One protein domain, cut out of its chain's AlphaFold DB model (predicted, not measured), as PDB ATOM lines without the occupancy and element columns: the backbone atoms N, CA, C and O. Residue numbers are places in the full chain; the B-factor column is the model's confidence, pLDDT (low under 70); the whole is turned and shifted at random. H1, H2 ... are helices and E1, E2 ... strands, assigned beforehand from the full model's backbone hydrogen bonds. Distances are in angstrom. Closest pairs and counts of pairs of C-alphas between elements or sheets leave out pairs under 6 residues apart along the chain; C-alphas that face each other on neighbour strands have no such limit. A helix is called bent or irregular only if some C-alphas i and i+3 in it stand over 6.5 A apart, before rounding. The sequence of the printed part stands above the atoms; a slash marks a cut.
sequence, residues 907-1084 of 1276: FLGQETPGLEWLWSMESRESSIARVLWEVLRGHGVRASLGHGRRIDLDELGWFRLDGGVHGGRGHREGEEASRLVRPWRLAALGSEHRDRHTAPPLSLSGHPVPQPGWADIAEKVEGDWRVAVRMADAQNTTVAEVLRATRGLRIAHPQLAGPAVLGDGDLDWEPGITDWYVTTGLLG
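What this domain is: This is residues 907 to 1084 of the 1276 residues of an uncharacterized protein of Streptomyces afghaniensis 772 (UniProt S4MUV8). Short helices, mostly crossed, make the body: H6 and H8 cross in the middle, H7 packs on H8, and H9 packs on the far side of H7 at one end. H4 and H5 cross on another side, the hairpin of H1 and H2 makes a third, and the small strand hairpin E1 and E2 lies far from H9. The printed part has 178 residues, with nine named helices and two strands in the order H1 H2 E1 E2 H3 H4 H5 H6 H7 H8 H9; the two-stranded sheet is antiparallel and the class is mostly helix. It is compact, with a radius of gyration of the C-alphas of 16.7 A and spans of 49 by 41 by 31 A.

How they stand to each other: H1, residues 915 to 924, and H2, residues 926 to 936, form a helical hairpin; they touch at Glu 922 and Ala 929, their closest C-alphas at 5.1 A, opposite ways at a steep tilt of 43 degrees. E1, residues 942 to 945, and E2, residues 949 to 952, form an antiparallel hairpin, with N 945 and O 949 at 2.8 A and N 951 and O 943 at 3.0 A within hydrogen-bond range. H3, residues 953 to 956, touches no helix. H4, residues 962 to 967, only just touches H1, with 3 pairs of C-alphas within 8 A, the closest Trp 919 and Gly 963 at 6.5 A. H5, residues 975 to 988, touches H4 about perpendicular at 88 degrees, the closest C-alphas being Val 965 and Arg 982 at 6.1 A; H5 is irregular, with C-alphas 980 and 983 7.3 A apart. H6, residues 1014 to 1020, and H5 form a helical hairpin and only just touch, with 3 pairs, the closest C-alphas Ala 977 and Glu 1019 at 5.5 A. H8, residues 1039 to 1052, touches H6 about perpendicular at 90 degrees, the closest C-alphas Trp 1014 and Ala 1045 at 6.5 A. With residues 1039 to 1043 alone H8 touches H7, residues 1025 to 1035, the closest C-alphas Ala 1032 and Val 1039 at 5.3 A. H9, residues 1073 to 1083, touches H7, opposite ways at a steep tilt of 40 degrees, the closest C-alphas Arg 1026 and Thr 1079 at 5.5 A. Each O i to N i+4 pair is within hydrogen-bond range in H1, H4, H6, H7 and H9, against 5 of 7 in H2, 7 of 10 in H5 and 8 of 10 in H8; H3 is too short for such a pair.

Where its parts are: H1 begins at C-alpha 915 (213.239, 355.973, 213.739). H5 measures 18.9 A and H8 20.9 A from first to last C-alpha. H9, 15.3 A, ends at C-alpha 1083 (190.931, 346.101, 188.393).

The domain as a whole: The C-alphas farthest apart, His 947 and Gly 1063, are 50.4 A apart. The printed part has no cut; the links H5 to H6 and H8 to H9 are long, with 25 and 20 residues. Mean pLDDT of the printed part is 81.6, and 27 residues are under 70, among them 966 to 975 and 991 to 998.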
ATOM      1  N   PHE A 907     216.797 369.593 209.449       83.88
ATOM      2  CA  PHE A 907     217.462 368.390 209.950       83.88
ATOM      3  C   PHE A 907     218.871 368.146 209.372       83.88
ATOM      4  O   PHE A 907     219.573 367.268 209.864       83.88
ATOM      5  N   LEU A 908     219.324 368.907 208.365       82.25
ATOM      6  CA  LEU A 908     220.682 368.769 207.805       82.25
ATOM      7  C   LEU A 908     221.776 369.369 208.714       82.25
ATOM      8  O   LEU A 908     222.961 369.176 208.455       82.25
ATOM      9  N   GLY A 909     221.390 370.091 209.774       68.38
ATOM     10  CA  GLY A 909     222.296 370.665 210.778       68.38
ATOM     11  C   GLY A 909     221.878 370.414 212.232       68.38
ATOM     12  O   GLY A 909     222.437 371.033 213.135       68.38
ATOM     13  N   GLN A 910     220.893 369.543 212.468       67.88
ATOM     14  CA  GLN A 910     220.349 369.213 213.791       67.88
ATOM     15  C   GLN A 910     220.164 367.694 213.936       67.88
ATOM     16  O   GLN A 910     220.309 366.944 212.973       67.88
ATOM     17  N   GLU A 911     219.857 367.214 215.143       65.44
ATOM     18  CA  GLU A 911     219.571 365.791 215.346       65.44
ATOM     19  C   GLU A 911     218.203 365.428 214.754       65.44
ATOM     20  O   GLU A 911     217.201 366.090 215.025       65.44
ATOM     21  N   THR A 912     218.149 364.374 213.933       70.44
ATOM     22  CA  THR A 912     216.880 363.899 213.367       70.44
ATOM     23  C   THR A 912     216.004 363.247 214.439       70.44
ATOM     24  O   THR A 912     216.526 362.630 215.375       70.44
ATOM     25  N   PRO A 913     214.666 363.294 214.279       75.62
ATOM     26  CA  PRO A 913     213.750 362.491 215.078       75.62
ATOM     27  C   PRO A 913     214.114 360.999 215.053       75.62
ATOM     28  O   PRO A 913     214.714 360.492 214.101       75.62
ATOM     29  N   GLY A 914     213.730 360.277 216.106       85.12
ATOM     30  CA  GLY A 914     213.958 358.835 216.195       85.12
ATOM     31  C   GLY A 914     213.266 358.050 215.077       85.12
ATOM     32  O   GLY A 914     212.266 358.490 214.507       85.12
ATOM     33  N   LEU A 915     213.769 356.848 214.791       86.44
ATOM     34  CA  LEU A 915     213.239 355.973 213.739       86.44
ATOM     35  C   LEU A 915     211.741 355.669 213.922       86.44
ATOM     36  O   LEU A 915     211.019 355.578 212.936       86.44
ATOM     37  N   GLU A 916     211.243 355.627 215.159       86.06
ATOM     38  CA  GLU A 916     209.813 355.477 215.468       86.06
ATOM     39  C   GLU A 916     208.948 356.635 214.935       86.06
ATOM     40  O   GLU A 916     207.830 356.405 214.459       86.06
ATOM     41  N   TRP A 917     209.466 357.869 214.944       87.38
ATOM     42  CA  TRP A 917     208.809 359.033 214.336       87.38
ATOM     43  C   TRP A 917     208.848 358.940 212.810       87.38
ATOM     44  O   TRP A 917     207.828 359.159 212.163       87.38
ATOM     45  N   LEU A 918     209.981 358.531 212.230       89.44
ATOM     46  CA  LEU A 918     210.137 358.349 210.781       89.44
ATOM     47  C   LEU A 918     209.188 357.254 210.248       89.44
ATOM     48  O   LEU A 918     208.462 357.472 209.276       89.44
ATOM     49  N   TRP A 919     209.091 356.106 210.924       89.31
ATOM     50  CA  TRP A 919     208.116 355.059 210.591       89.31
ATOM     51  C   TRP A 919     206.669 355.550 210.745       89.31
ATOM     52  O   TRP A 919     205.825 355.231 209.908       89.31
ATOM     53  N   SER A 920     206.373 356.354 211.772       88.44
ATOM     54  CA  SER A 920     205.039 356.940 211.987       88.44
ATOM     55  C   SER A 920     204.673 357.988 210.928       88.44
ATOM     56  O   SER A 920     203.523 358.033 210.491       88.44
ATOM     57  N   MET A 921     205.654 358.766 210.463       90.25
ATOM     58  CA  MET A 921     205.539 359.724 209.362       90.25
ATOM     59  C   MET A 921     205.253 358.999 208.037       90.25
ATOM     60  O   MET A 921     204.271 359.320 207.379       90.25
ATOM     61  N   GLU A 922     205.989 357.933 207.692       91.00
ATOM     62  CA  GLU A 922     205.655 357.095 206.520       91.00
ATOM     63  C   GLU A 922     204.282 356.406 206.659       91.00
ATOM     64  O   GLU A 922     203.579 356.228 205.667       91.00
ATOM     65  N   SER A 923     203.864 356.054 207.880       86.94
ATOM     66  CA  SER A 923     202.568 355.404 208.144       86.94
ATOM     67  C   SER A 923     201.350 356.302 207.943       86.94
ATOM     68  O   SER A 923     200.251 355.780 207.760       86.94
ATOM     69  N   ARG A 924     201.509 357.625 208.065       87.81
ATOM     70  CA  ARG A 924     200.387 358.580 208.133       87.81
ATOM     71  C   ARG A 924     200.445 359.636 207.034       87.81
ATOM     72  O   ARG A 924     199.418 359.945 206.449       87.81
ATOM     73  N   GLU A 925     201.644 360.107 206.709       90.00
ATOM     74  CA  GLU A 925     201.917 361.216 205.793       90.00
ATOM     75  C   GLU A 925     202.938 360.767 204.721       90.00
ATOM     76  O   GLU A 925     204.007 361.353 204.539       90.00
ATOM     77  N   SER A 926     202.650 359.663 204.020       87.25
ATOM     78  CA  SER A 926     203.614 358.972 203.139       87.25
ATOM     79  C   SER A 926     204.142 359.807 201.957       87.25
ATOM     80  O   SER A 926     205.175 359.472 201.376       87.25
ATOM     81  N   SER A 927     203.475 360.905 201.601       86.94
ATOM     82  CA  SER A 927     203.979 361.931 200.677       86.94
ATOM     83  C   SER A 927     205.079 362.791 201.311       86.94
ATOM     84  O   SER A 927     206.132 362.983 200.706       86.94
ATOM     85  N   ILE A 928     204.874 363.250 202.547       90.25
ATOM     86  CA  ILE A 928     205.829 364.072 203.305       90.25
ATOM     87  C   ILE A 928     207.065 363.247 203.678       90.25
ATOM     88  O   ILE A 928     208.184 363.740 203.567       90.25
ATOM     89  N   ALA A 929     206.894 361.965 204.020       91.00
ATOM     90  CA  ALA A 929     208.013 361.050 204.257       91.00
ATOM     91  C   ALA A 929     208.972 360.957 203.050       91.00
ATOM     92  O   ALA A 929     210.190 360.958 203.226       91.00
ATOM     93  N   ARG A 930     208.440 360.933 201.819       89.62
ATOM     94  CA  ARG A 930     209.251 360.913 200.587       89.62
ATOM     95  C   ARG A 930     209.935 362.253 200.325       89.62
ATOM     96  O   ARG A 930     211.136 362.255 200.085       89.62
ATOM     97  N   VAL A 931     209.221 363.368 200.499       89.12
ATOM     98  CA  VAL A 931     209.788 364.732 200.430       89.12
ATOM     99  C   VAL A 931     210.938 364.931 201.429       89.12
ATOM    100  O   VAL A 931     211.974 365.494 201.080       89.12
ATOM    101  N   LEU A 932     210.796 364.425 202.659       89.44
ATOM    102  CA  LEU A 932     211.868 364.415 203.658       89.44
ATOM    103  C   LEU A 932     213.055 363.567 203.178       89.44
ATOM    104  O   LEU A 932     214.189 364.040 203.166       89.44
ATOM    105  N   TRP A 933     212.814 362.330 202.737       90.62
ATOM    106  CA  TRP A 933     213.871 361.438 202.253       90.62
ATOM    107  C   TRP A 933     214.630 361.986 201.034       90.62
ATOM    108  O   TRP A 933     215.851 361.861 200.987       90.62
ATOM    109  N   GLU A 934     213.954 362.636 200.083       89.31
ATOM    110  CA  GLU A 934     214.570 363.298 198.922       89.31
ATOM    111  C   GLU A 934     215.621 364.347 199.317       89.31
ATOM    112  O   GLU A 934     216.638 364.472 198.634       89.31
ATOM    113  N   VAL A 935     215.400 365.061 200.427       89.12
ATOM    114  CA  VAL A 935     216.303 366.104 200.938       89.12
ATOM    115  C   VAL A 935     217.383 365.539 201.869       89.12
ATOM    116  O   VAL A 935     218.512 366.021 201.842       89.12
ATOM    117  N   LEU A 936     217.062 364.531 202.688       88.25
ATOM    118  CA  LEU A 936     217.966 364.004 203.722       88.25
ATOM    119  C   LEU A 936     218.961 362.951 203.214       88.25
ATOM    120  O   LEU A 936     220.044 362.811 203.782       88.25
ATOM    121  N   ARG A 937     218.619 362.212 202.155       88.94
ATOM    122  CA  ARG A 937     219.488 361.175 201.573       88.94
ATOM    123  C   ARG A 937     220.802 361.746 201.030       88.94
ATOM    124  O   ARG A 937     220.832 362.842 200.475       88.94
ATOM    125  N   GLY A 938     221.878 360.976 201.132       86.94
ATOM    126  CA  GLY A 938     223.227 361.336 200.691       86.94
ATOM    127  C   GLY A 938     223.953 362.341 201.592       86.94
ATOM    128  O   GLY A 938     225.021 362.817 201.205       86.94
ATOM    129  N   HIS A 939     223.396 362.669 202.760       87.31
ATOM    130  CA  HIS A 939     223.941 363.661 203.691       87.31
ATOM    131  C   HIS A 939     224.426 363.054 205.026       87.31
ATOM    132  O   HIS A 939     224.875 363.802 205.894       87.31
ATOM    133  N   GLY A 940     224.382 361.723 205.210       84.50
ATOM    134  CA  GLY A 940     224.907 361.057 206.417       84.50
ATOM    135  C   GLY A 940     224.091 361.346 207.683       84.50
ATOM    136  O   GLY A 940     224.637 361.514 208.778       84.50
ATOM    137  N   VAL A 941     222.776 361.506 207.517       87.00
ATOM    138  CA  VAL A 941     221.840 361.917 208.570       87.00
ATOM    139  C   VAL A 941     221.595 360.757 209.541       87.00
ATOM    140  O   VAL A 941     221.290 359.643 209.123       87.00
ATOM    141  N   ARG A 942     221.711 361.005 210.853       86.44
ATOM    142  CA  ARG A 942     221.717 359.945 211.880       86.44
ATOM    143  C   ARG A 942     220.511 359.983 212.808       86.44
ATOM    144  O   ARG A 942     220.499 360.738 213.780       86.44
ATOM    145  N   ALA A 943     219.562 359.090 212.550       85.06
ATOM    146  CA  ALA A 943     218.394 358.882 213.395       85.06
ATOM    147  C   ALA A 943     218.730 358.026 214.633       85.06
ATOM    148  O   ALA A 943     219.684 357.239 214.646       85.06
ATOM    149  N   SER A 944     217.923 358.162 215.687       84.69
ATOM    150  CA  SER A 944     218.043 357.355 216.907       84.69
ATOM    151  C   SER A 944     217.122 356.128 216.894       84.69
ATOM    152  O   SER A 944     215.957 356.197 216.503       84.69
ATOM    153  N   LEU A 945     217.657 354.997 217.354       79.12
ATOM    154  CA  LEU A 945     216.925 353.803 217.773       79.12
ATOM    155  C   LEU A 945     216.951 353.726 219.316       79.12
ATOM    156  O   LEU A 945     217.765 354.394 219.964       79.12
ATOM    157  N   GLY A 946     216.060 352.926 219.911       66.75
ATOM    158  CA  GLY A 946     215.885 352.834 221.367       66.75
ATOM    159  C   GLY A 946     217.190 352.656 222.164       66.75
ATOM    160  O   GLY A 946     218.146 352.038 221.699       66.75
ATOM    161  N   HIS A 947     217.220 353.207 223.384       60.66
ATOM    162  CA  HIS A 947     218.420 353.342 224.235       60.66
ATOM    163  C   HIS A 947     219.546 354.225 223.644       60.66
ATOM    164  O   HIS A 947     220.699 354.127 224.056       60.66
ATOM    165  N   GLY A 948     219.223 355.131 222.712       65.56
ATOM    166  CA  GLY A 948     220.140 356.180 222.242       65.56
ATOM    167  C   GLY A 948     221.158 355.733 221.188       65.56
ATOM    168  O   GLY A 948     222.047 356.505 220.825       65.56
ATOM    169  N   ARG A 949     221.030 354.508 220.663       78.50
ATOM    170  CA  ARG A 949     221.855 354.011 219.557       78.50
ATOM    171  C   ARG A 949     221.548 354.811 218.291       78.50
ATOM    172  O   ARG A 949     220.421 354.793 217.809       78.50
ATOM    173  N   ARG A 950     222.551 355.482 217.728       81.00
ATOM    174  CA  ARG A 950     222.427 356.224 216.461       81.00
ATOM    175  C   ARG A 950     222.780 355.323 215.284       81.00
ATOM    176  O   ARG A 950     223.721 354.534 215.385       81.00
ATOM    177  N   ILE A 951     222.025 355.427 214.195       84.94
ATOM    178  CA  ILE A 951     222.234 354.668 212.956       84.94
ATOM    179  C   ILE A 951     222.164 355.647 211.782       84.94
ATOM    180  O   ILE A 951     221.377 356.593 211.811       84.94
ATOM    181  N   ASP A 952     223.011 355.444 210.776       87.31
ATOM    182  CA  ASP A 952     223.030 356.267 209.570       87.31
ATOM    183  C   ASP A 952     221.846 355.915 208.655       87.31
ATOM    184  O   ASP A 952     221.611 354.742 208.341       87.31
ATOM    185  N   LEU A 953     221.062 356.920 208.257       87.56
ATOM    186  CA  LEU A 953     219.841 356.718 207.476       87.56
ATOM    187  C   LEU A 953     220.159 356.314 206.026       87.56
ATOM    188  O   LEU A 953     219.366 355.601 205.413       87.56
ATOM    189  N   ASP A 954     221.332 356.695 205.513       88.06
ATOM    190  CA  ASP A 954     221.817 356.288 204.189       88.06
ATOM    191  C   ASP A 954     222.276 354.814 204.148       88.06
ATOM    192  O   ASP A 954     222.220 354.181 203.093       88.06
ATOM    193  N   GLU A 955     222.673 354.233 205.290       87.00
ATOM    194  CA  GLU A 955     223.020 352.806 205.408       87.00
ATOM    195  C   GLU A 955     221.796 351.928 205.722       87.00
ATOM    196  O   GLU A 955     221.627 350.852 205.144       87.00
ATOM    197  N   LEU A 956     220.931 352.368 206.645       88.12
ATOM    198  CA  LEU A 956     219.764 351.597 207.093       88.12
ATOM    199  C   LEU A 956     218.582 351.677 206.114       88.12
ATOM    200  O   LEU A 956     217.847 350.692 205.947       88.12
ATOM    201  N   GLY A 957     218.390 352.845 205.499       88.62
ATOM    202  CA  GLY A 957     217.184 353.226 204.770       88.62
ATOM    203  C   GLY A 957     215.980 353.493 205.678       88.62
ATOM    204  O   GLY A 957     215.969 353.158 206.864       88.62
ATOM    205  N   TRP A 958     214.934 354.072 205.096       90.75
ATOM    206  CA  TRP A 958     213.678 354.401 205.778       90.75
ATOM    207  C   TRP A 958     212.594 353.411 205.338       90.75
ATOM    208  O   TRP A 958     212.325 353.278 204.143       90.75
ATOM    209  N   PHE A 959     212.011 352.673 206.293       90.44
ATOM    210  CA  PHE A 959     211.071 351.589 205.988       90.44
ATOM    211  C   PHE A 959     210.089 351.284 207.132       90.44
ATOM    212  O   PHE A 959     210.447 350.644 208.118       90.44
ATOM    213  N   ARG A 960     208.820 351.682 206.982       90.31
ATOM    214  CA  ARG A 960     207.723 351.505 207.960       90.31
ATOM    215  C   ARG A 960     207.616 350.101 208.565       90.31
ATOM    216  O   ARG A 960     207.280 349.972 209.743       90.31
ATOM    217  N   LEU A 961     207.883 349.048 207.787       86.19
ATOM    218  CA  LEU A 961     207.757 347.658 208.251       86.19
ATOM    219  C   LEU A 961     208.739 347.301 209.382       86.19
ATOM    220  O   LEU A 961     208.470 346.363 210.134       86.19
ATOM    221  N   ASP A 962     209.818 348.072 209.557       86.12
ATOM    222  CA  ASP A 962     210.773 347.912 210.657       86.12
ATOM    223  C   ASP A 962     210.128 348.111 212.035       86.12
ATOM    224  O   ASP A 962     210.508 347.428 212.985       86.12
ATOM    225  N   GLY A 963     209.100 348.961 212.153       78.88
ATOM    226  CA  GLY A 963     208.379 349.162 213.414       78.88
ATOM    227  C   GLY A 963     207.711 347.882 213.929       78.88
ATOM    228  O   GLY A 963     207.747 347.599 215.127       78.88
ATOM    229  N   GLY A 964     207.185 347.045 213.024       70.94
ATOM    230  CA  GLY A 964     206.653 345.720 213.365       70.94
ATOM    231  C   GLY A 964     207.745 344.708 213.734       70.94
ATOM    232  O   GLY A 964     207.533 343.848 214.588       70.94
ATOM    233  N   VAL A 965     208.936 344.843 213.139       72.81
ATOM    234  CA  VAL A 965     210.117 344.024 213.458       72.81
ATOM    235  C   VAL A 965     210.709 344.398 214.825       72.81
ATOM    236  O   VAL A 965     211.167 343.509 215.544       72.81
ATOM    237  N   HIS A 966     210.670 345.681 215.202       66.69
ATOM    238  CA  HIS A 966     211.221 346.209 216.454       66.69
ATOM    239  C   HIS A 966     210.255 346.073 217.646       66.69
ATOM    240  O   HIS A 966     210.659 345.627 218.717       66.69
ATOM    241  N   GLY A 967     208.975 346.425 217.469       60.44
ATOM    242  CA  GLY A 967     208.006 346.576 218.566       60.44
ATOM    243  C   GLY A 967     207.278 345.302 219.022       60.44
ATOM    244  O   GLY A 967     206.592 345.324 220.044       60.44
ATOM    245  N   GLY A 968     207.372 344.194 218.278       53.91
ATOM    246  CA  GLY A 968     206.857 342.875 218.689       53.91
ATOM    247  C   GLY A 968     205.331 342.735 218.843       53.91
ATOM    248  O   GLY A 968     204.860 341.666 219.230       53.91
ATOM    249  N   ARG A 969     204.540 343.773 218.539       44.50
ATOM    250  CA  ARG A 969     203.065 343.742 218.513       44.50
ATOM    251  C   ARG A 969     202.570 343.970 217.085       44.50
ATOM    252  O   ARG A 969     202.861 345.002 216.492       44.50
ATOM    253  N   GLY A 970     201.832 343.003 216.543       42.47
ATOM    254  CA  GLY A 970     201.358 343.034 215.157       42.47
ATOM    255  C   GLY A 970     200.202 344.009 214.917       42.47
ATOM    256  O   GLY A 970     199.249 344.066 215.696       42.47
ATOM    257  N   HIS A 971     200.263 344.724 213.792       43.28
ATOM    258  CA  HIS A 971     199.085 345.294 213.138       43.28
ATOM    259  C   HIS A 971     198.524 344.273 212.134       43.28
ATOM    260  O   HIS A 971     199.277 343.558 211.481       43.28
ATOM    261  N   ARG A 972     197.191 344.196 212.022       46.47
ATOM    262  CA  ARG A 972     196.468 343.124 211.301       46.47
ATOM    263  C   ARG A 972     196.464 343.219 209.769       46.47
ATOM    264  O   ARG A 972     195.883 342.357 209.120       46.47
ATOM    265  N   GLU A 973     197.103 344.231 209.197       46.09
ATOM    266  CA  GLU A 973     197.364 344.348 207.759       46.09
ATOM    267  C   GLU A 973     198.869 344.601 207.571       46.09
ATOM    268  O   GLU A 973     199.500 345.231 208.419       46.09
ATOM    269  N   GLY A 974     199.461 344.046 206.507       53.53
ATOM    270  CA  GLY A 974     200.917 344.049 206.284       53.53
ATOM    271  C   GLY A 974     201.695 342.918 206.982       53.53
ATOM    272  O   GLY A 974     202.902 342.791 206.781       53.53
ATOM    273  N   GLU A 975     201.022 342.055 207.753       63.69
ATOM    274  CA  GLU A 975     201.636 340.971 208.541       63.69
ATOM    275  C   GLU A 975     202.468 339.994 207.677       63.69
ATOM    276  O   GLU A 975     203.569 339.599 208.067       63.69
ATOM    277  N   GLU A 976     202.007 339.666 206.463       72.88
ATOM    278  CA  GLU A 976     202.756 338.821 205.522       72.88
ATOM    279  C   GLU A 976     203.984 339.539 204.945       72.88
ATOM    280  O   GLU A 976     205.093 339.025 205.082       72.88
ATOM    281  N   ALA A 977     203.840 340.746 204.384       77.38
ATOM    282  CA  ALA A 977     204.973 341.514 203.859       77.38
ATOM    283  C   ALA A 977     206.046 341.768 204.937       77.38
ATOM    284  O   ALA A 977     207.235 341.570 204.681       77.38
ATOM    285  N   SER A 978     205.629 342.103 206.166       77.69
ATOM    286  CA  SER A 978     206.517 342.241 207.326       77.69
ATOM    287  C   SER A 978     207.246 340.929 207.649       77.69
ATOM    288  O   SER A 978     208.471 340.925 207.778       77.69
ATOM    289  N   ARG A 979     206.539 339.785 207.677       80.44
ATOM    290  CA  ARG A 979     207.139 338.448 207.858       80.44
ATOM    291  C   ARG A 979     208.191 338.135 206.788       80.44
ATOM    292  O   ARG A 979     209.219 337.547 207.122       80.44
ATOM    293  N   LEU A 980     207.954 338.525 205.532       85.88
ATOM    294  CA  LEU A 980     208.876 338.277 204.418       85.88
ATOM    295  C   LEU A 980     210.165 339.109 204.504       85.88
ATOM    296  O   LEU A 980     211.237 338.592 204.204       85.88
ATOM    297  N   VAL A 981     210.089 340.369 204.946       87.00
ATOM    298  CA  VAL A 981     211.276 341.238 205.100       87.00
ATOM    299  C   VAL A 981     211.998 341.065 206.443       87.00
ATOM    300  O   VAL A 981     213.175 341.420 206.547       87.00
ATOM    301  N   ARG A 982     211.333 340.497 207.464       84.62
ATOM    302  CA  ARG A 982     211.847 340.359 208.842       84.62
ATOM    303  C   ARG A 982     213.272 339.791 208.942       84.62
ATOM    304  O   ARG A 982     214.044 340.385 209.691       84.62
ATOM    305  N   PRO A 983     213.687 338.720 208.230       86.12
ATOM    306  CA  PRO A 983     215.046 338.186 208.368       86.12
ATOM    307  C   PRO A 983     216.126 339.198 207.960       86.12
ATOM    308  O   PRO A 983     217.111 339.376 208.674       86.12
ATOM    309  N   TRP A 984     215.909 339.905 206.847       88.25
ATOM    310  CA  TRP A 984     216.797 340.954 206.340       88.25
ATOM    311  C   TRP A 984     216.802 342.188 207.253       88.25
ATOM    312  O   TRP A 984     217.873 342.675 207.621       88.25
ATOM    313  N   ARG A 985     215.630 342.670 207.684       88.69
ATOM    314  CA  ARG A 985     215.543 343.870 208.532       88.69
ATOM    315  C   ARG A 985     216.012 343.640 209.973       88.69
ATOM    316  O   ARG A 985     216.599 344.549 210.547       88.69
ATOM    317  N   LEU A 986     215.893 342.429 210.530       84.00
ATOM    318  CA  LEU A 986     216.524 342.073 211.815       84.00
ATOM    319  C   LEU A 986     218.055 342.211 211.771       84.00
ATOM    320  O   LEU A 986     218.651 342.667 212.750       84.00
ATOM    321  N   ALA A 987     218.684 341.850 210.644       84.25
ATOM    322  CA  ALA A 987     220.115 342.056 210.432       84.25
ATOM    323  C   ALA A 987     220.461 343.544 210.257       84.25
ATOM    324  O   ALA A 987     221.398 344.015 210.894       84.25
ATOM    325  N   ALA A 988     219.682 344.295 209.468       86.00
ATOM    326  CA  ALA A 988     219.899 345.730 209.241       86.00
ATOM    327  C   ALA A 988     219.750 346.573 210.524       86.00
ATOM    328  O   ALA A 988     220.605 347.396 210.840       86.00
ATOM    329  N   LEU A 989     218.713 346.307 211.322       82.06
ATOM    330  CA  LEU A 989     218.510 346.939 212.628       82.06
ATOM    331  C   LEU A 989     219.506 346.432 213.684       82.06
ATOM    332  O   LEU A 989     219.647 347.048 214.738       82.06
ATOM    333  N   GLY A 990     220.208 345.318 213.445       76.00
ATOM    334  CA  GLY A 990     221.113 344.694 214.413       76.00
ATOM    335  C   GLY A 990     220.409 344.388 215.736       76.00
ATOM    336  O   GLY A 990     220.808 344.910 216.776       76.00
ATOM    337  N   SER A 991     219.309 343.632 215.683       64.75
ATOM    338  CA  SER A 991     218.515 343.262 216.864       64.75
ATOM    339  C   SER A 991     218.981 341.929 217.457       64.75
ATOM    340  O   SER A 991     219.012 340.915 216.762       64.75
ATOM    341  N   GLU A 992     219.301 341.900 218.754       54.69
ATOM    342  CA  GLU A 992     219.845 340.701 219.423       54.69
ATOM    343  C   GLU A 992     218.812 339.582 219.661       54.69
ATOM    344  O   GLU A 992     219.182 338.430 219.892       54.69
ATOM    345  N   HIS A 993     217.513 339.892 219.573       53.16
ATOM    346  CA  HIS A 993     216.415 338.942 219.779       53.16
ATOM    347  C   HIS A 993     216.304 337.916 218.634       53.16
ATOM    348  O   HIS A 993     215.473 338.022 217.730       53.16
ATOM    349  N   ARG A 994     217.139 336.872 218.704       54.12
ATOM    350  CA  ARG A 994     217.085 335.689 217.834       54.12
ATOM    351  C   ARG A 994     215.924 334.768 218.213       54.12
ATOM    352  O   ARG A 994     216.084 333.789 218.941       54.12
ATOM    353  N   ASP A 995     214.757 335.080 217.671       56.94
ATOM    354  CA  ASP A 995     213.618 334.167 217.590       56.94
ATOM    355  C   ASP A 995     214.016 332.873 216.841       56.94
ATOM    356  O   ASP A 995     214.597 332.926 215.753       56.94
ATOM    357  N   ARG A 996     213.714 331.707 217.436       52.31
ATOM    358  CA  ARG A 996     214.168 330.374 216.984       52.31
ATOM    359  C   ARG A 996     213.719 330.005 215.567       52.31
ATOM    360  O   ARG A 996     214.281 329.078 214.991       52.31
ATOM    361  N   HIS A 997     212.727 330.704 215.018       56.28
ATOM    362  CA  HIS A 997     212.150 330.421 213.703       56.28
ATOM    363  C   HIS A 997     212.611 331.382 212.590       56.28
ATOM    364  O   HIS A 997     212.143 331.266 211.460       56.28
ATOM    365  N   THR A 998     213.549 332.298 212.866       65.88
ATOM    366  CA  THR A 998     214.100 333.234 211.865       65.88
ATOM    367  C   THR A 998     215.625 333.227 211.829       65.88
ATOM    368  O   THR A 998     216.278 333.573 212.810       65.88
ATOM    369  N   ALA A 999     216.191 332.902 210.664       72.50
ATOM    370  CA  ALA A 999     217.621 333.001 210.387       72.50
ATOM    371  C   ALA A 999     217.925 334.304 209.612       72.50
ATOM    372  O   ALA A 999     217.591 334.381 208.428       72.50
ATOM    373  N   PRO A1000     218.518 335.339 210.240       77.75
ATOM    374  CA  PRO A1000     218.969 336.535 209.526       77.75
ATOM    375  C   PRO A1000     220.160 336.219 208.594       77.75
ATOM    376  O   PRO A1000     220.924 335.290 208.875       77.75
ATOM    377  N   PRO A1001     220.356 336.979 207.498       81.62
ATOM    378  CA  PRO A1001     221.471 336.767 206.579       81.62
ATOM    379  C   PRO A1001     222.821 337.078 207.244       81.62
ATOM    380  O   PRO A1001     222.943 338.011 208.035       81.62
ATOM    381  N   LEU A1002     223.861 336.321 206.876       78.38
ATOM    382  CA  LEU A1002     225.229 336.489 207.399       78.38
ATOM    383  C   LEU A1002     225.924 337.776 206.910       78.38
ATOM    384  O   LEU A1002     226.945 338.173 207.465       78.38
ATOM    385  N   SER A1003     225.397 338.411 205.863       82.75
ATOM    386  CA  SER A1003     225.849 339.705 205.357       82.75
ATOM    387  C   SER A1003     224.690 340.427 204.674       82.75
ATOM    388  O   SER A1003     223.860 339.797 204.021       82.75
ATOM    389  N   LEU A1004     224.670 341.754 204.792       84.06
ATOM    390  CA  LEU A1004     223.737 342.635 204.085       84.06
ATOM    391  C   LEU A1004     224.228 343.008 202.676       84.06
ATOM    392  O   LEU A1004     223.509 343.675 201.939       84.06
ATOM    393  N   SER A1005     225.423 342.565 202.267       83.94
ATOM    394  CA  SER A1005     225.942 342.825 200.920       83.94
ATOM    395  C   SER A1005     224.944 342.367 199.846       83.94
ATOM    396  O   SER A1005     224.361 341.287 199.945       83.94
ATOM    397  N   GLY A1006     224.699 343.222 198.851       81.69
ATOM    398  CA  GLY A1006     223.730 342.982 197.775       81.69
ATOM    399  C   GLY A1006     222.248 343.147 198.149       81.69
ATOM    400  O   GLY A1006     221.416 343.126 197.245       81.69
ATOM    401  N   HIS A1007     221.893 343.341 199.424       86.19
ATOM    402  CA  HIS A1007     220.524 343.700 199.808       86.19
ATOM    403  C   HIS A1007     220.255 345.188 199.499       86.19
ATOM    404  O   HIS A1007     221.191 345.991 199.513       86.19
ATOM    405  N   PRO A1008     219.003 345.587 199.210       87.19
ATOM    406  CA  PRO A1008     218.676 346.985 198.938       87.19
ATOM    407  C   PRO A1008     218.729 347.855 200.204       87.19
ATOM    408  O   PRO A1008     218.557 347.360 201.318       87.19
ATOM    409  N   VAL A1009     218.850 349.170 200.010       89.81
ATOM    410  CA  VAL A1009     218.507 350.185 201.017       89.81
ATOM    411  C   VAL A1009     217.082 350.679 200.711       89.81
ATOM    412  O   VAL A1009     216.856 351.182 199.606       89.81
ATOM    413  N   PRO A1010     216.102 350.490 201.616       91.31
ATOM    414  CA  PRO A1010     214.710 350.863 201.380       91.31
ATOM    415  C   PRO A1010     214.486 352.373 201.509       91.31
ATOM    416  O   PRO A1010     215.247 353.081 202.168       91.31
ATOM    417  N   GLN A1011     213.417 352.850 200.876       92.00
ATOM    418  CA  GLN A1011     213.024 354.259 200.837       92.00
ATOM    419  C   GLN A1011     211.523 354.371 201.159       92.00
ATOM    420  O   GLN A1011     210.799 353.391 200.948       92.00
ATOM    421  N   PRO A1012     211.014 355.527 201.624       91.12
ATOM    422  CA  PRO A1012     209.612 355.643 202.010       91.12
ATOM    423  C   PRO A1012     208.679 355.333 200.836       91.12
ATOM    424  O   PRO A1012     208.930 355.742 199.702       91.12
ATOM    425  N   GLY A1013     207.615 354.574 201.094       89.19
ATOM    426  CA  GLY A1013     206.726 354.038 200.061       89.19
ATOM    427  C   GLY A1013     207.133 352.654 199.538       89.19
ATOM    428  O   GLY A1013     206.298 351.974 198.937       89.19
ATOM    429  N   TRP A1014     208.348 352.159 199.829       92.56
ATOM    430  CA  TRP A1014     208.714 350.763 199.543       92.56
ATOM    431  C   TRP A1014     207.901 349.771 200.384       92.56
ATOM    432  O   TRP A1014     207.670 348.651 199.931       92.56
ATOM    433  N   ALA A1015     207.450 350.163 201.583       89.81
ATOM    434  CA  ALA A1015     206.570 349.338 202.414       89.81
ATOM    435  C   ALA A1015     205.236 349.064 201.701       89.81
ATOM    436  O   ALA A1015     204.827 347.916 201.552       89.81
ATOM    437  N   ASP A1016     204.618 350.114 201.162       89.31
ATOM    438  CA  ASP A1016     203.380 350.031 200.387       89.31
ATOM    439  C   ASP A1016     203.558 349.257 199.072       89.31
ATOM    440  O   ASP A1016     202.667 348.511 198.670       89.31
ATOM    441  N   ILE A1017     204.719 349.378 198.419       91.50
ATOM    442  CA  ILE A1017     205.066 348.575 197.236       91.50
ATOM    443  C   ILE A1017     205.151 347.081 197.596       91.50
ATOM    444  O   ILE A1017     204.592 346.252 196.875       91.50
ATOM    445  N   ALA A1018     205.798 346.742 198.717       88.94
ATOM    446  CA  ALA A1018     205.928 345.372 199.217       88.94
ATOM    447  C   ALA A1018     204.587 344.759 199.661       88.94
ATOM    448  O   ALA A1018     204.375 343.564 199.477       88.94
ATOM    449  N   GLU A1019     203.689 345.566 200.232       87.50
ATOM    450  CA  GLU A1019     202.361 345.132 200.685       87.50
ATOM    451  C   GLU A1019     201.331 344.989 199.556       87.50
ATOM    452  O   GLU A1019     200.396 344.211 199.712       87.50
ATOM    453  N   LYS A1020     201.424 345.779 198.472       88.00
ATOM    454  CA  LYS A1020     200.272 346.001 197.571       88.00
ATOM    455  C   LYS A1020     200.498 345.612 196.113       88.00
ATOM    456  O   LYS A1020     199.514 345.403 195.413       88.00
ATOM    457  N   VAL A1021     201.739 345.550 195.612       88.81
ATOM    458  CA  VAL A1021     201.959 345.329 194.165       88.81
ATOM    459  C   VAL A1021     201.722 343.875 193.747       88.81
ATOM    460  O   VAL A1021     201.214 343.666 192.652       88.81
ATOM    461  N   GLU A1022     202.070 342.887 194.583       84.06
ATOM    462  CA  GLU A1022     201.766 341.444 194.405       84.06
ATOM    463  C   GLU A1022     202.060 340.844 193.002       84.06
ATOM    464  O   GLU A1022     201.490 339.831 192.599       84.06
ATOM    465  N   GLY A1023     202.961 341.460 192.228       84.00
ATOM    466  CA  GLY A1023     203.259 341.068 190.845       84.00
ATOM    467  C   GLY A1023     202.267 341.568 189.777       84.00
ATOM    468  O   GLY A1023     202.408 341.191 188.614       84.00
ATOM    469  N   ASP A1024     201.301 342.430 190.114       89.12
ATOM    470  CA  ASP A1024     200.328 343.011 189.177       89.12
ATOM    471  C   ASP A1024     200.779 344.382 188.641       89.12
ATOM    472  O   ASP A1024     200.944 345.360 189.375       89.12
ATOM    473  N   TRP A1025     200.917 344.487 187.317       89.44
ATOM    474  CA  TRP A1025     201.281 345.734 186.641       89.44
ATOM    475  C   TRP A1025     200.239 346.846 186.809       89.44
ATOM    476  O   TRP A1025     200.609 348.017 186.861       89.44
ATOM    477  N   ARG A1026     198.951 346.510 186.957       90.81
ATOM    478  CA  ARG A1026     197.878 347.497 187.169       90.81
ATOM    479  C   ARG A1026     198.038 348.184 188.519       90.81
ATOM    480  O   ARG A1026     197.762 349.375 188.636       90.81
ATOM    481  N   VAL A1027     198.496 347.443 189.531       89.62
ATOM    482  CA  VAL A1027     198.766 348.000 190.860       89.62
ATOM    483  C   VAL A1027     200.120 348.706 190.889       89.62
ATOM    484  O   VAL A1027     200.214 349.756 191.510       89.62
ATOM    485  N   ALA A1028     201.127 348.235 190.142       91.06
ATOM    486  CA  ALA A1028     202.382 348.973 189.966       91.06
ATOM    487  C   ALA A1028     202.161 350.369 189.342       91.06
ATOM    488  O   ALA A1028     202.676 351.353 189.866       91.06
ATOM    489  N   VAL A1029     201.340 350.481 188.287       91.06
ATOM    490  CA  VAL A1029     200.975 351.779 187.680       91.06
ATOM    491  C   VAL A1029     200.162 352.642 188.652       91.06
ATOM    492  O   VAL A1029     200.462 353.819 188.812       91.06
ATOM    493  N   ARG A1030     199.189 352.074 189.380       88.69
ATOM    494  CA  ARG A1030     198.448 352.829 190.412       88.69
ATOM    495  C   ARG A1030     199.292 353.224 191.626       88.69
ATOM    496  O   ARG A1030     198.916 354.151 192.331       88.69
ATOM    497  N   MET A1031     200.402 352.537 191.883       90.62
ATOM    498  CA  MET A1031     201.362 352.928 192.914       90.62
ATOM    499  C   MET A1031     202.279 354.050 192.424       90.62
ATOM    500  O   MET A1031     202.616 354.925 193.211       90.62
ATOM    501  N   ALA A1032     202.632 354.061 191.136       91.00
ATOM    502  CA  ALA A1032     203.376 355.154 190.513       91.00
ATOM    503  C   ALA A1032     202.553 356.460 190.498       91.00
ATOM    504  O   ALA A1032     203.057 357.503 190.905       91.00
ATOM    505  N   ASP A1033     201.259 356.366 190.166       88.00
ATOM    506  CA  ASP A1033     200.254 357.428 190.349       88.00
ATOM    507  C   ASP A1033     200.181 357.895 191.816       88.00
ATOM    508  O   ASP A1033     200.509 359.035 192.126       88.00
ATOM    509  N   ALA A1034     199.855 356.995 192.753       85.12
ATOM    510  CA  ALA A1034     199.674 357.345 194.164       85.12
ATOM    511  C   ALA A1034     200.957 357.830 194.874       85.12
ATOM    512  O   ALA A1034     200.879 358.413 195.959       85.12
ATOM    513  N   GLN A1035     202.136 357.582 194.295       88.75
ATOM    514  CA  GLN A1035     203.418 358.075 194.792       88.75
ATOM    515  C   GLN A1035     203.999 359.233 193.953       88.75
ATOM    516  O   GLN A1035     205.060 359.725 194.324       88.75
ATOM    517  N   ASN A1036     203.329 359.746 192.911       85.44
ATOM    518  CA  ASN A1036     203.864 360.779 192.000       85.44
ATOM    519  C   ASN A1036     205.306 360.452 191.538       85.44
ATOM    520  O   ASN A1036     206.249 361.179 191.840       85.44
ATOM    521  N   THR A1037     205.490 359.293 190.905       89.69
ATOM    522  CA  THR A1037     206.798 358.724 190.517       89.69
ATOM    523  C   THR A1037     206.647 357.922 189.223       89.69
ATOM    524  O   THR A1037     205.526 357.626 188.802       89.69
ATOM    525  N   THR A1038     207.748 357.556 188.557       93.06
ATOM    526  CA  THR A1038     207.655 356.804 187.299       93.06
ATOM    527  C   THR A1038     207.327 355.328 187.527       93.06
ATOM    528  O   THR A1038     207.689 354.715 188.538       93.06
ATOM    529  N   VAL A1039     206.681 354.695 186.543       92.25
ATOM    530  CA  VAL A1039     206.426 353.242 186.581       92.25
ATOM    531  C   VAL A1039     207.744 352.457 186.688       92.25
ATOM    532  O   VAL A1039     207.817 351.440 187.383       92.25
ATOM    533  N   ALA A1040     208.822 352.953 186.074       92.31
ATOM    534  CA  ALA A1040     210.158 352.391 186.212       92.31
ATOM    535  C   ALA A1040     210.667 352.405 187.663       92.31
ATOM    536  O   ALA A1040     211.378 351.474 188.035       92.31
ATOM    537  N   GLU A1041     210.320 353.389 188.495       91.75
ATOM    538  CA  GLU A1041     210.782 353.481 189.888       91.75
ATOM    539  C   GLU A1041     210.097 352.481 190.818       91.75
ATOM    540  O   GLU A1041     210.784 351.756 191.545       91.75
ATOM    541  N   VAL A1042     208.782 352.303 190.691       92.75
ATOM    542  CA  VAL A1042     208.059 351.212 191.373       92.75
ATOM    543  C   VAL A1042     208.624 349.840 190.967       92.75
ATOM    544  O   VAL A1042     208.791 348.933 191.793       92.75
ATOM    545  N   LEU A1043     209.001 349.679 189.695       92.19
ATOM    546  CA  LEU A1043     209.623 348.449 189.197       92.19
ATOM    547  C   LEU A1043     211.093 348.291 189.630       92.19
ATOM    548  O   LEU A1043     211.541 347.161 189.825       92.19
ATOM    549  N   ARG A1044     211.846 349.378 189.851       91.19
ATOM    550  CA  ARG A1044     213.171 349.342 190.504       91.19
ATOM    551  C   ARG A1044     213.033 348.861 191.958       91.19
ATOM    552  O   ARG A1044     213.758 347.950 192.355       91.19
ATOM    553  N   ALA A1045     212.067 349.390 192.713       92.31
ATOM    554  CA  ALA A1045     211.819 349.014 194.108       92.31
ATOM    555  C   ALA A1045     211.453 347.527 194.270       92.31
ATOM    556  O   ALA A1045     212.097 346.808 195.034       92.31
ATOM    557  N   THR A1046     210.491 347.016 193.490       92.00
ATOM    558  CA  THR A1046     210.117 345.584 193.534       92.00
ATOM    559  C   THR A1046     211.256 344.636 193.128       92.00
ATOM    560  O   THR A1046     211.363 343.532 193.663       92.00
ATOM    561  N   ARG A1047     212.160 345.049 192.227       89.56
ATOM    562  CA  ARG A1047     213.378 344.277 191.904       89.56
ATOM    563  C   ARG A1047     214.355 344.216 193.081       89.56
ATOM    564  O   ARG A1047     214.975 343.174 193.270       89.56
ATOM    565  N   GLY A1048     214.458 345.281 193.878       88.94
ATOM    566  CA  GLY A1048     215.205 345.278 195.139       88.94
ATOM    567  C   GLY A1048     214.553 344.375 196.191       88.94
ATOM    568  O   GLY A1048     215.209 343.497 196.745       88.94
ATOM    569  N   LEU A1049     213.246 344.527 196.417       90.12
ATOM    570  CA  LEU A1049     212.482 343.735 197.392       90.12
ATOM    571  C   LEU A1049     212.503 342.223 197.089       90.12
ATOM    572  O   LEU A1049     212.559 341.415 198.018       90.12
ATOM    573  N   ARG A1050     212.570 341.828 195.810       89.88
ATOM    574  CA  ARG A1050     212.778 340.431 195.382       89.88
ATOM    575  C   ARG A1050     214.041 339.784 195.975       89.88
ATOM    576  O   ARG A1050     214.059 338.565 196.135       89.88
ATOM    577  N   ILE A1051     215.081 340.566 196.287       88.12
ATOM    578  CA  ILE A1051     216.318 340.069 196.917       88.12
ATOM    579  C   ILE A1051     216.048 339.647 198.369       88.12
ATOM    580  O   ILE A1051     216.604 338.652 198.823       88.12
ATOM    581  N   ALA A1052     215.154 340.352 199.072       85.50
ATOM    582  CA  ALA A1052     214.734 339.987 200.424       85.50
ATOM    583  C   ALA A1052     213.783 338.776 200.431       85.50
ATOM    584  O   ALA A1052     213.959 337.875 201.249       85.50
ATOM    585  N   HIS A1053     212.804 338.715 199.515       88.44
ATOM    586  CA  HIS A1053     211.987 337.509 199.334       88.44
ATOM    587  C   HIS A1053     211.400 337.362 197.913       88.44
ATOM    588  O   HIS A1053     210.849 338.331 197.386       88.44
ATOM    589  N   PRO A1054     211.389 336.153 197.303       87.00
ATOM    590  CA  PRO A1054     210.864 335.945 195.948       87.00
ATOM    591  C   PRO A1054     209.397 336.344 195.728       87.00
ATOM    592  O   PRO A1054     209.045 336.718 194.614       87.00
ATOM    593  N   GLN A1055     208.548 336.288 196.762       86.12
ATOM    594  CA  GLN A1055     207.137 336.707 196.665       86.12
ATOM    595  C   GLN A1055     206.956 338.232 196.552       86.12
ATOM    596  O   GLN A1055     205.891 338.675 196.142       86.12
ATOM    597  N   LEU A1056     207.982 339.034 196.860       87.94
ATOM    598  CA  LEU A1056     207.958 340.497 196.703       87.94
ATOM    599  C   LEU A1056     208.390 340.946 195.291       87.94
ATOM    600  O   LEU A1056     208.705 342.115 195.064       87.94
ATOM    601  N   ALA A1057     208.455 340.013 194.335       87.50
ATOM    602  CA  ALA A1057     208.801 340.298 192.952       87.50
ATOM    603  C   ALA A1057     207.682 341.063 192.228       87.50
ATOM    604  O   ALA A1057     206.511 340.692 192.271       87.50
ATOM    605  N   GLY A1058     208.069 342.114 191.506       86.12
ATOM    606  CA  GLY A1058     207.163 342.879 190.653       86.12
ATOM    607  C   GLY A1058     206.775 342.142 189.364       86.12
ATOM    608  O   GLY A1058     207.349 341.094 189.047       86.12
ATOM    609  N   PRO A1059     205.828 342.705 188.592       88.31
ATOM    610  CA  PRO A1059     205.403 342.157 187.304       88.31
ATOM    611  C   PRO A1059     206.574 341.997 186.325       88.31
ATOM    612  O   PRO A1059     207.532 342.777 186.316       88.31
ATOM    613  N   ALA A1060     206.466 341.005 185.442       83.69
ATOM    614  CA  ALA A1060     207.414 340.822 184.350       83.69
ATOM    615  C   ALA A1060     207.282 341.954 183.315       83.69
ATOM    616  O   ALA A1060     206.202 342.191 182.776       83.69
ATOM    617  N   VAL A1061     208.398 342.620 183.009       82.44
ATOM    618  CA  VAL A1061     208.500 343.584 181.901       82.44
ATOM    619  C   VAL A1061     208.859 342.831 180.622       82.44
ATOM    620  O   VAL A1061     209.747 341.979 180.643       82.44
ATOM    621  N   LEU A1062     208.180 343.146 179.515       78.38
ATOM    622  CA  LEU A1062     208.366 342.500 178.216       78.38
ATOM    623  C   LEU A1062     208.527 343.557 177.112       78.38
ATOM    624  O   LEU A1062     207.597 344.314 176.845       78.38
ATOM    625  N   GLY A1063     209.682 343.550 176.441       73.62
ATOM    626  CA  GLY A1063     210.013 344.458 175.338       73.62
ATOM    627  C   GLY A1063     210.615 345.801 175.767       73.62
ATOM    628  O   GLY A1063     210.598 346.166 176.942       73.62
ATOM    629  N   ASP A1064     211.135 346.536 174.784       67.56
ATOM    630  CA  ASP A1064     211.898 347.785 174.951       67.56
ATOM    631  C   ASP A1064     210.988 349.025 175.096       67.56
ATOM    632  O   ASP A1064     211.227 350.075 174.497       67.56
ATOM    633  N   GLY A1065     209.880 348.882 175.829       67.69
ATOM    634  CA  GLY A1065     208.922 349.961 176.062       67.69
ATOM    635  C   GLY A1065     209.441 350.990 177.067       67.69
ATOM    636  O   GLY A1065     210.114 350.629 178.033       67.69
ATOM    637  N   ASP A1066     209.088 352.259 176.863       81.25
ATOM    638  CA  ASP A1066     209.381 353.303 177.844       81.25
ATOM    639  C   ASP A1066     208.539 353.098 179.115       81.25
ATOM    640  O   ASP A1066     207.332 352.839 179.066       81.25
ATOM    641  N   LEU A1067     209.204 353.182 180.263       86.56
ATOM    642  CA  LEU A1067     208.633 353.024 181.598       86.56
ATOM    643  C   LEU A1067     208.918 354.242 182.486       86.56
ATOM    644  O   LEU A1067     208.419 354.286 183.608       86.56
ATOM    645  N   ASP A1068     209.698 355.219 182.015       90.44
ATOM    646  CA  ASP A1068     210.115 356.381 182.806       90.44
ATOM    647  C   ASP A1068     209.118 357.545 182.657       90.44
ATOM    648  O   ASP A1068     209.469 358.694 182.406       90.44
ATOM    649  N   TRP A1069     207.834 357.208 182.807       92.06
ATOM    650  CA  TRP A1069     206.699 358.124 182.754       92.06
ATOM    651  C   TRP A1069     205.914 358.094 184.069       92.06
ATOM    652  O   TRP A1069     205.707 357.031 184.665       92.06
ATOM    653  N   GLU A1070     205.471 359.272 184.503       90.56
ATOM    654  CA  GLU A1070     204.520 359.462 185.603       90.56
ATOM    655  C   GLU A1070     203.086 359.233 185.085       90.56
ATOM    656  O   GLU A1070     202.724 359.803 184.047       90.56
ATOM    657  N   PRO A1071     202.252 358.407 185.746       89.06
ATOM    658  CA  PRO A1071     200.895 358.154 185.272       89.06
ATOM    659  C   PRO A1071     199.959 359.360 185.374       89.06
ATOM    660  O   PRO A1071     199.999 360.122 186.336       89.06
ATOM    661  N   GLY A1072     199.071 359.508 184.387       81.38
ATOM    662  CA  GLY A1072     198.048 360.547 184.382       81.38
ATOM    663  C   GLY A1072     196.674 360.051 184.837       81.38
ATOM    664  O   GLY A1072     196.396 358.855 184.932       81.38
ATOM    665  N   ILE A1073     195.742 360.995 185.003       73.94
ATOM    666  CA  ILE A1073     194.340 360.709 185.366       73.94
ATOM    667  C   ILE A1073     193.654 359.711 184.408       73.94
ATOM    668  O   ILE A1073     192.789 358.937 184.818       73.94
ATOM    669  N   THR A1074     194.058 359.684 183.133       77.88
ATOM    670  CA  THR A1074     193.599 358.698 182.140       77.88
ATOM    671  C   THR A1074     194.010 357.278 182.531       77.88
ATOM    672  O   THR A1074     193.183 356.368 182.517       77.88
ATOM    673  N   ASP A1075     195.268 357.094 182.921       83.12
ATOM    674  CA  ASP A1075     195.853 355.808 183.298       83.12
ATOM    675  C   ASP A1075     195.287 355.321 184.633       83.12
ATOM    676  O   ASP A1075     194.997 354.131 184.786       83.12
ATOM    677  N   TRP A1076     195.003 356.244 185.558       78.25
ATOM    678  CA  TRP A1076     194.232 355.968 186.770       78.25
ATOM    679  C   TRP A1076     192.833 355.422 186.456       78.25
ATOM    680  O   TRP A1076     192.443 354.384 186.998       78.25
ATOM    681  N   TYR A1077     192.077 356.062 185.552       72.81
ATOM    682  CA  TYR A1077     190.752 355.573 185.148       72.81
ATOM    683  C   TYR A1077     190.836 354.209 184.442       72.81
ATOM    684  O   TYR A1077     190.032 353.321 184.734       72.81
ATOM    685  N   VAL A1078     191.813 354.014 183.549       79.38
ATOM    686  CA  VAL A1078     192.019 352.752 182.817       79.38
ATOM    687  C   VAL A1078     192.383 351.613 183.773       79.38
ATOM    688  O   VAL A1078     191.721 350.576 183.768       79.38
ATOM    689  N   THR A1079     193.382 351.796 184.636       83.81
ATOM    690  CA  THR A1079     193.808 350.769 185.605       83.81
ATOM    691  C   THR A1079     192.734 350.473 186.651       83.81
ATOM    692  O   THR A1079     192.506 349.308 186.970       83.81
ATOM    693  N   THR A1080     192.010 351.488 187.131       74.94
ATOM    694  CA  THR A1080     190.870 351.309 188.048       74.94
ATOM    695  C   THR A1080     189.727 350.542 187.375       74.94
ATOM    696  O   THR A1080     189.153 349.638 187.983       74.94
ATOM    697  N   GLY A1081     189.439 350.812 186.097       75.69
ATOM    698  CA  GLY A1081     188.489 350.024 185.304       75.69
ATOM    699  C   GLY A1081     188.927 348.566 185.110       75.69
ATOM    700  O   GLY A1081     188.113 347.658 185.255       75.69
ATOM    701  N   LEU A1082     190.219 348.335 184.848       80.12
ATOM    702  CA  LEU A1082     190.813 347.006 184.630       80.12
ATOM    703  C   LEU A1082     191.021 346.177 185.911       80.12
ATOM    704  O   LEU A1082     191.266 344.973 185.811       80.12
ATOM    705  N   LEU A1083     190.950 346.790 187.094       78.38
ATOM    706  CA  LEU A1083     190.931 346.101 188.393       78.38
ATOM    707  C   LEU A1083     189.504 345.789 188.874       78.38
ATOM    708  O   LEU A1083     189.318 344.898 189.701       78.38
ATOM    709  N   GLY A1084     188.498 346.481 188.330       60.25
ATOM    710  CA  GLY A1084     187.098 346.337 188.717       60.25
ATOM    711  C   GLY A1084     186.761 346.995 190.062       60.25
ATOM    712  O   GLY A1084     187.623 347.458 190.809       60.25
TER     713      GLY A1084